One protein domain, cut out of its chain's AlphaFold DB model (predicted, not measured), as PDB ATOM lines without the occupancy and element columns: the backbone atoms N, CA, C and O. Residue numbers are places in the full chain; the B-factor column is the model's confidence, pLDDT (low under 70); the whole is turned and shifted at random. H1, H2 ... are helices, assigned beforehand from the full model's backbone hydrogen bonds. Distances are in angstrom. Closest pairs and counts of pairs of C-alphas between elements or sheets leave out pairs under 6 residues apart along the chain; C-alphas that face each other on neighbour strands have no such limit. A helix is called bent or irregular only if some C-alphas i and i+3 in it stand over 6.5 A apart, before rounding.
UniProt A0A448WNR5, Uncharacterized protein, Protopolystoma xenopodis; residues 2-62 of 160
ATOM      1  N   ARG A   2     -16.678  -4.350   9.703       81.00
ATOM      2  CA  ARG A   2     -15.691  -5.428   9.977       81.00
ATOM      3  C   ARG A   2     -14.570  -5.537   8.932       81.00
ATOM      4  O   ARG A   2     -13.413  -5.676   9.300       81.00
ATOM      5  N   LYS A   3     -14.910  -5.381   7.645       83.81
ATOM      6  CA  LYS A   3     -13.933  -5.343   6.543       83.81
ATOM      7  C   LYS A   3     -12.892  -4.221   6.697       83.81
ATOM      8  O   LYS A   3     -11.734  -4.455   6.407       83.81
ATOM      9  N   PHE A   4     -13.290  -3.045   7.191       83.56
ATOM     10  CA  PHE A   4     -12.393  -1.899   7.399       83.56
ATOM     11  C   PHE A   4     -11.532  -2.050   8.656       83.56
ATOM     12  O   PHE A   4     -10.345  -1.751   8.622       83.56
ATOM     13  N   ILE A   5     -12.104  -2.576   9.745       85.00
ATOM     14  CA  ILE A   5     -11.370  -2.839  10.997       85.00
ATOM     15  C   ILE A   5     -10.296  -3.920  10.784       85.00
ATOM     16  O   ILE A   5      -9.265  -3.897  11.439       85.00
ATOM     17  N   GLY A   6     -10.509  -4.844   9.841       83.56
ATOM     18  CA  GLY A   6      -9.552  -5.899   9.503       83.56
ATOM     19  C   GLY A   6      -8.401  -5.483   8.580       83.56
ATOM     20  O   GLY A   6      -7.495  -6.289   8.386       83.56
ATOM     21  N   ILE A   7      -8.399  -4.263   8.026       86.56
ATOM     22  CA  ILE A   7      -7.349  -3.805   7.095       86.56
ATOM     23  C   ILE A   7      -5.950  -3.858   7.740       86.56
ATOM     24  O   ILE A   7      -5.053  -4.431   7.120       86.56
ATOM     25  N   PRO A   8      -5.729  -3.372   8.981       85.12
ATOM     26  CA  PRO A   8      -4.412  -3.439   9.619       85.12
ATOM     27  C   PRO A   8      -3.897  -4.869   9.847       85.12
ATOM     28  O   PRO A   8      -2.690  -5.071   9.895       85.12
ATOM     29  N   ASN A   9      -4.781  -5.869   9.937       82.19
ATOM     30  CA  ASN A   9      -4.382  -7.277  10.073       82.19
ATOM     31  C   ASN A   9      -3.870  -7.887   8.766       82.19
ATOM     32  O   ASN A   9      -3.134  -8.868   8.788       82.19
ATOM     33  N   GLN A  10      -4.287  -7.331   7.631       82.44
ATOM     34  CA  GLN A  10      -3.918  -7.809   6.298       82.44
ATOM     35  C   GLN A  10      -2.799  -6.963   5.680       82.44
ATOM     36  O   GLN A  10      -2.249  -7.327   4.643       82.44
ATOM     37  N   PHE A  11      -2.453  -5.839   6.310       82.50
ATOM     38  CA  PHE A  11      -1.459  -4.907   5.807       82.50
ATOM     39  C   PHE A  11      -0.038  -5.404   6.096       82.50
ATOM     40  O   PHE A  11       0.394  -5.466   7.248       82.50
ATOM     41  N   ARG A  12       0.694  -5.749   5.032       77.31
ATOM     42  CA  ARG A  12       2.064  -6.282   5.113       77.31
ATOM     43  C   ARG A  12       3.149  -5.203   5.105       77.31
ATOM     44  O   ARG A  12       4.267  -5.481   5.523       77.31
ATOM     45  N   GLY A  13       2.839  -3.964   4.720       75.62
ATOM     46  CA  GLY A  13       3.798  -2.851   4.726       75.62
ATOM     47  C   GLY A  13       5.053  -3.127   3.883       75.62
ATOM     48  O   GLY A  13       4.975  -3.766   2.843       75.62
ATOM     49  N   LEU A  14       6.222  -2.670   4.344       71.19
ATOM     50  CA  LEU A  14       7.518  -2.863   3.664       71.19
ATOM     51  C   LEU A  14       8.109  -4.278   3.828       71.19
ATOM     52  O   LEU A  14       9.193  -4.560   3.330       71.19
ATOM     53  N   THR A  15       7.396  -5.176   4.509       64.62
ATOM     54  CA  THR A  15       7.808  -6.565   4.771       64.62
ATOM     55  C   THR A  15       7.821  -7.435   3.499       64.62
ATOM     56  O   THR A  15       8.264  -8.575   3.536       64.62
ATOM     57  N   GLU A  16       7.340  -6.911   2.366       58.78
ATOM     58  CA  GLU A  16       7.372  -7.577   1.052       58.78
ATOM     59  C   GLU A  16       8.686  -7.364   0.274       58.78
ATOM     60  O   GLU A  16       8.874  -7.954  -0.788       58.78
ATOM     61  N   LEU A  17       9.610  -6.539   0.779       60.03
ATOM     62  CA  LEU A  17      10.953  -6.421   0.203       60.03
ATOM     63  C   LEU A  17      11.749  -7.712   0.470       60.03
ATOM     64  O   LEU A  17      11.600  -8.291   1.549       60.03
ATOM     65  N   PRO A  18      12.604  -8.174  -0.465       51.91
ATOM     66  CA  PRO A  18      13.342  -9.422  -0.312       51.91
ATOM     67  C   PRO A  18      14.447  -9.250   0.740       51.91
ATOM     68  O   PRO A  18      15.604  -9.006   0.417       51.91
ATOM     69  N   ALA A  19      14.078  -9.346   2.015       56.38
ATOM     70  CA  ALA A  19      14.993  -9.688   3.087       56.38
ATOM     71  C   ALA A  19      15.025 -11.215   3.187       56.38
ATOM     72  O   ALA A  19      13.979 -11.865   3.094       56.38
ATOM     73  N   ASP A  20      16.235 -11.752   3.323       58.50
ATOM     74  CA  ASP A  20      16.577 -13.171   3.285       58.50
ATOM     75  C   ASP A  20      15.485 -14.112   3.839       58.50
ATOM     76  O   ASP A  20      14.898 -13.837   4.888       58.50
ATOM     77  N   PRO A  21      15.242 -15.276   3.207       56.81
ATOM     78  CA  PRO A  21      14.196 -16.223   3.616       56.81
ATOM     79  C   PRO A  21      14.332 -16.730   5.067       56.81
ATOM     80  O   PRO A  21      13.360 -17.223   5.635       56.81
ATOM     81  N   ALA A  22      15.497 -16.562   5.704       55.41
ATOM     82  CA  ALA A  22      15.716 -16.853   7.123       55.41
ATOM     83  C   ALA A  22      15.180 -15.765   8.086       55.41
ATOM     84  O   ALA A  22      14.917 -16.059   9.251       55.41
ATOM     85  N   ALA A  23      14.979 -14.525   7.624       54.16
ATOM     86  CA  ALA A  23      14.488 -13.399   8.432       54.16
ATOM     87  C   ALA A  23      12.948 -13.330   8.525       54.16
ATOM     88  O   ALA A  23      12.401 -12.610   9.362       54.16
ATOM     89  N   GLN A  24      12.236 -14.099   7.695       53.41
ATOM     90  CA  GLN A  24      10.768 -14.098   7.630       53.41
ATOM     91  C   GLN A  24      10.104 -14.880   8.775       53.41
ATOM     92  O   GLN A  24       8.925 -14.679   9.056       53.41
ATOM     93  N   MET A  25      10.846 -15.741   9.481       48.66
ATOM     94  CA  MET A  25      10.285 -16.678  10.465       48.66
ATOM     95  C   MET A  25       9.869 -16.033  11.806       48.66
ATOM     96  O   MET A  25       9.441 -16.736  12.719       48.66
ATOM     97  N   GLY A  26       9.977 -14.705  11.940       51.59
ATOM     98  CA  GLY A  26       9.674 -13.983  13.184       51.59
ATOM     99  C   GLY A  26       9.161 -12.549  13.029       51.59
ATOM    100  O   GLY A  26       9.027 -11.852  14.035       51.59
ATOM    101  N   GLN A  27       8.862 -12.074  11.814       56.75
ATOM    102  CA  GLN A  27       8.347 -10.713  11.621       56.75
ATOM    103  C   GLN A  27       6.868 -10.632  12.021       56.75
ATOM    104  O   GLN A  27       5.958 -10.869  11.229       56.75
ATOM    105  N   GLN A  28       6.626 -10.295  13.290       59.34
ATOM    106  CA  GLN A  28       5.302  -9.905  13.763       59.34
ATOM    107  C   GLN A  28       4.835  -8.665  12.998       59.34
ATOM    108  O   GLN A  28       5.503  -7.630  12.994       59.34
ATOM    109  N   LEU A  29       3.659  -8.758  12.376       66.94
ATOM    110  CA  LEU A  29       2.984  -7.602  11.803       66.94
ATOM    111  C   LEU A  29       2.797  -6.558  12.919       66.94
ATOM    112  O   LEU A  29       2.188  -6.838  13.951       66.94
ATOM    113  N   ILE A  30       3.333  -5.353  12.718       79.50
ATOM    114  CA  ILE A  30       3.230  -4.245  13.683       79.50
ATOM    115  C   ILE A  30       1.858  -3.556  13.635       79.50
ATOM    116  O   ILE A  30       1.420  -2.952  14.611       79.50
ATOM    117  N   PHE A  31       1.166  -3.668  12.500       82.12
ATOM    118  CA  PHE A  31      -0.097  -2.996  12.203       82.12
ATOM    119  C   PHE A  31      -1.323  -3.538  12.965       82.12
ATOM    120  O   PHE A  31      -2.145  -2.714  13.361       82.12
ATOM    121  N   PRO A  32      -1.456  -4.847  13.271       85.00
ATOM    122  CA  PRO A  32      -2.495  -5.365  14.166       85.00
ATOM    123  C   PRO A  32      -2.599  -4.632  15.508       85.00
ATOM    124  O   PRO A  32      -3.704  -4.368  15.975       85.00
ATOM    125  N   ARG A  33      -1.467  -4.200  16.089       83.62
ATOM    126  CA  ARG A  33      -1.447  -3.448  17.361       83.62
ATOM    127  C   ARG A  33      -2.199  -2.116  17.293       83.62
ATOM    128  O   ARG A  33      -2.610  -1.593  18.325       83.62
ATOM    129  N   LEU A  34      -2.405  -1.559  16.096       83.00
ATOM    130  CA  LEU A  34      -3.214  -0.351  15.906       83.00
ATOM    131  C   LEU A  34      -4.678  -0.584  16.286       83.00
ATOM    132  O   LEU A  34      -5.322   0.344  16.767       83.00
ATOM    133  N   ILE A  35      -5.195  -1.801  16.090       83.94
ATOM    134  CA  ILE A  35      -6.579  -2.154  16.422       83.94
ATOM    135  C   ILE A  35      -6.754  -2.165  17.944       83.94
ATOM    136  O   ILE A  35      -7.674  -1.526  18.451       83.94
ATOM    137  N   ASP A  36      -5.832  -2.809  18.663       83.94
ATOM    138  CA  ASP A  36      -5.867  -2.900  20.128       83.94
ATOM    139  C   ASP A  36      -5.708  -1.518  20.779       83.94
ATOM    140  O   ASP A  36      -6.477  -1.144  21.665       83.94
ATOM    141  N   ASN A  37      -4.780  -0.702  20.267       86.38
ATOM    142  CA  ASN A  37      -4.546   0.660  20.755       86.38
ATOM    143  C   ASN A  37      -5.729   1.611  20.503       86.38
ATOM    144  O   ASN A  37      -5.850   2.635  21.175       86.38
ATOM    145  N   GLN A  38      -6.582   1.309  19.522       84.81
ATOM    146  CA  GLN A  38      -7.738   2.125  19.140       84.81
ATOM    147  C   GLN A  38      -9.078   1.470  19.508       84.81
ATOM    148  O   GLN A  38     -10.132   1.911  19.053       84.81
ATOM    149  N   ALA A  39      -9.084   0.455  20.378       83.06
ATOM    150  CA  ALA A  39     -10.310  -0.240  20.774       83.06
ATOM    151  C   ALA A  39     -11.396   0.709  21.335       83.06
ATOM    152  O   ALA A  39     -12.589   0.523  21.083       83.06
ATOM    153  N   SER A  40     -10.995   1.779  22.029       85.19
ATOM    154  CA  SER A  40     -11.904   2.800  22.567       85.19
ATOM    155  C   SER A  40     -12.646   3.598  21.483       85.19
ATOM    156  O   SER A  40     -13.824   3.923  21.650       85.19
ATOM    157  N   SER A  41     -12.011   3.881  20.342       84.56
ATOM    158  CA  SER A  41     -12.653   4.587  19.227       84.56
ATOM    159  C   SER A  41     -13.580   3.668  18.425       84.56
ATOM    160  O   SER A  41     -14.627   4.115  17.946       84.56
ATOM    161  N   LEU A  42     -13.278   2.363  18.364       84.81
ATOM    162  CA  LEU A  42     -14.192   1.355  17.817       84.81
ATOM    163  C   LEU A  42     -15.490   1.283  18.623       84.81
ATOM    164  O   LEU A  42     -16.569   1.280  18.027       84.81
ATOM    165  N   PHE A  43     -15.406   1.305  19.957       87.81
ATOM    166  CA  PHE A  43     -16.589   1.366  20.821       87.81
ATOM    167  C   PHE A  43     -17.475   2.577  20.491       87.81
ATOM    168  O   PHE A  43     -18.685   2.434  20.304       87.81
ATOM    169  N   LEU A  44     -16.878   3.764  20.328       89.75
ATOM    170  CA  LEU A  44     -17.616   4.965  19.928       89.75
ATOM    171  C   LEU A  44     -18.292   4.799  18.558       89.75
ATOM    172  O   LEU A  44     -19.410   5.275  18.363       89.75
ATOM    173  N   CYS A  45     -17.642   4.115  17.617       88.44
ATOM    174  CA  CYS A  45     -18.204   3.851  16.298       88.44
ATOM    175  C   CYS A  45     -19.445   2.947  16.366       88.44
ATOM    176  O   CYS A  45     -20.468   3.261  15.755       88.44
ATOM    177  N   TYR A  46     -19.403   1.881  17.171       89.69
ATOM    178  CA  TYR A  46     -20.571   1.029  17.413       89.69
ATOM    179  C   TYR A  46     -21.706   1.783  18.105       89.69
ATOM    180  O   TYR A  46     -22.853   1.675  17.680       89.69
ATOM    181  N   ARG A  47     -21.390   2.621  19.096       92.50
ATOM    182  CA  ARG A  47     -22.386   3.472  19.756       92.50
ATOM    183  C   ARG A  47     -23.035   4.470  18.786       92.50
ATOM    184  O   ARG A  47     -24.237   4.709  18.848       92.50
ATOM    185  N   ARG A  48     -22.266   5.048  17.855       90.81
ATOM    186  CA  ARG A  48     -22.816   5.904  16.788       90.81
ATOM    187  C   ARG A  48     -23.701   5.116  15.823       90.81
ATOM    188  O   ARG A  48     -24.737   5.630  15.415       90.81
ATOM    189  N   ALA A  49     -23.325   3.881  15.489       91.44
ATOM    190  CA  ALA A  49     -24.148   3.006  14.661       91.44
ATOM    191  C   ALA A  49     -25.484   2.665  15.345       91.44
ATOM    192  O   ALA A  49     -26.525   2.710  14.700       91.44
ATOM    193  N   GLU A  50     -25.480   2.394  16.651       93.25
ATOM    194  CA  GLU A  50     -26.708   2.194  17.429       93.25
ATOM    195  C   GLU A  50     -27.617   3.428  17.379       93.25
ATOM    196  O   GLU A  50     -28.798   3.314  17.058       93.25
ATOM    197  N   PHE A  51     -27.061   4.624  17.594       94.31
ATOM    198  CA  PHE A  51     -27.826   5.868  17.486       94.31
ATOM    199  C   PHE A  51     -28.411   6.083  16.080       94.31
ATOM    200  O   PHE A  51     -29.545   6.539  15.940       94.31
ATOM    201  N   LEU A  52     -27.668   5.712  15.034       93.25
ATOM    202  CA  LEU A  52     -28.159   5.722  13.657       93.25
ATOM    203  C   LEU A  52     -29.343   4.763  13.465       93.25
ATOM    204  O   LEU A  52     -30.342   5.160  12.869       93.25
ATOM    205  N   PHE A  53     -29.290   3.546  14.009       93.50
ATOM    206  CA  PHE A  53     -30.422   2.616  13.945       93.50
ATOM    207  C   PHE A  53     -31.633   3.108  14.741       93.50
ATOM    208  O   PHE A  53     -32.759   2.993  14.264       93.50
ATOM    209  N   LEU A  54     -31.426   3.720  15.908       94.50
ATOM    210  CA  LEU A  54     -32.515   4.337  16.670       94.50
ATOM    211  C   LEU A  54     -33.190   5.460  15.873       94.50
ATOM    212  O   LEU A  54     -34.418   5.521  15.816       94.50
ATOM    213  N   ARG A  55     -32.407   6.309  15.195       92.38
ATOM    214  CA  ARG A  55     -32.937   7.338  14.284       92.38
ATOM    215  C   ARG A  55     -33.687   6.725  13.102       92.38
ATOM    216  O   ARG A  55     -34.750   7.226  12.749       92.38
ATOM    217  N   LEU A  56     -33.169   5.640  12.528       91.50
ATOM    218  CA  LEU A  56     -33.814   4.911  11.434       91.50
ATOM    219  C   LEU A  56     -35.189   4.371  11.847       91.50
ATOM    220  O   LEU A  56     -36.164   4.570  11.127       91.50
ATOM    221  N   VAL A  57     -35.289   3.751  13.025       90.81
ATOM    222  CA  VAL A  57     -36.569   3.271  13.567       90.81
ATOM    223  C   VAL A  57     -37.506   4.441  13.867       90.81
ATOM    224  O   VAL A  57     -38.689   4.381  13.540       90.81
ATOM    225  N   ALA A  58     -36.991   5.542  14.420       90.50
ATOM    226  CA  ALA A  58     -37.794   6.729  14.694       90.50
ATOM    227  C   ALA A  58     -38.416   7.339  13.424       90.50
ATOM    228  O   ALA A  58     -39.502   7.912  13.499       90.50
ATOM    229  N   CYS A  59     -37.792   7.176  12.251       87.31
ATOM    230  CA  CYS A  59     -38.375   7.619  10.985       87.31
ATOM    231  C   CYS A  59     -39.668   6.877  10.615       87.31
ATOM    232  O   CYS A  59     -40.519   7.474   9.959       87.31
ATOM    233  N   LEU A  60     -39.869   5.638  11.077       85.25
ATOM    234  CA  LEU A  60     -41.124   4.907  10.857       85.25
ATOM    235  C   LEU A  60     -42.311   5.597  11.538       85.25
ATOM    236  O   LEU A  60     -43.406   5.635  10.979       85.25
ATOM    237  N   ASN A  61     -42.085   6.222  12.699       87.00
ATOM    238  CA  ASN A  61     -43.140   6.935  13.423       87.00
ATOM    239  C   ASN A  61     -43.736   8.086  12.604       87.00
ATOM    240  O   ASN A  61     -44.902   8.411  12.786       87.00
ATOM    241  N   ARG A  62     -42.982   8.659  11.655       85.44
ATOM    242  CA  ARG A  62     -43.470   9.736  10.781       85.44
ATOM    243  C   ARG A  62     -44.621   9.296   9.871       85.44
ATOM    244  O   ARG A  62     -45.431  10.130   9.479       85.44
TER     245      ARG A  62
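AT A GLANCE: This is residues 2 to 62 of the 160 residues of an uncharacterized protein of Protopolystoma xenopodis (UniProt A0A448WNR5). One long helix, H5, sticks out as a free arm from a narrow, loose loop of chain. In that loop the short helices H1, H2 and H3 follow one another away from the arm, then the chain folds back through a long stretch with no named element to H4, which comes close to H1 and H2 and leads into H5. The printed part has 61 residues with five named helices, H1 to H5 in chain order, and no named strand: the class is all helix. It is extended, with a radius of gyration of the C-alphas of 19.1 A and spans of 65 by 18 by 14 A; the arm makes much of the length.

IN THESE COORDINATES: Find C-alpha 39 at (-10.310, -0.240, 20.774); from there H5, residues 39 to 62, runs 36.0 A to C-alpha 62 at (-43.470, 9.736, 10.781). Just before it is H4, residues 33 to 37. Go back to C-alpha 2 at (-15.691, -5.428, 9.977) for H1, residues 2 to 5, followed by H2, residues 7 to 10, and H3, residues 13 to 16. H3 is irregular, but only just: C-alphas 13 and 16 are 7.0 A apart.

HOW THE PARTS SIT: H5 meets H4 only through their link. H5 and H1 are only just apart, their closest C-alphas 8.5 A from each other. Look at Pro 8 and Leu 34: H2 and H4 are close but not clearly touching, and these closest C-alphas are 7.1 A apart. H1 and H4 are also close but not clearly touching, at the C-alphas of Ile 5 and Ile 35, 7.3 A. H3 is apart from H1, H2, H4 and H5. In H4 every O i to N i+4 pair is within hydrogen-bond range, in H5 17 of 20; H1, H2 and H3 are too short for such a pair.

THE WHOLE: The C-alphas of Ala 22 and Arg 62 are the two farthest apart, 65.0 A. The printed part has no cut. The link from H3 to H4, 16 residues, is long. Residues 17 to 23 stand free, and so do residues 43 to 62 of H5. Look in the B-factor column at residues 15 to 29: there the pLDDT is under 70, while the mean of the printed part is 78.9.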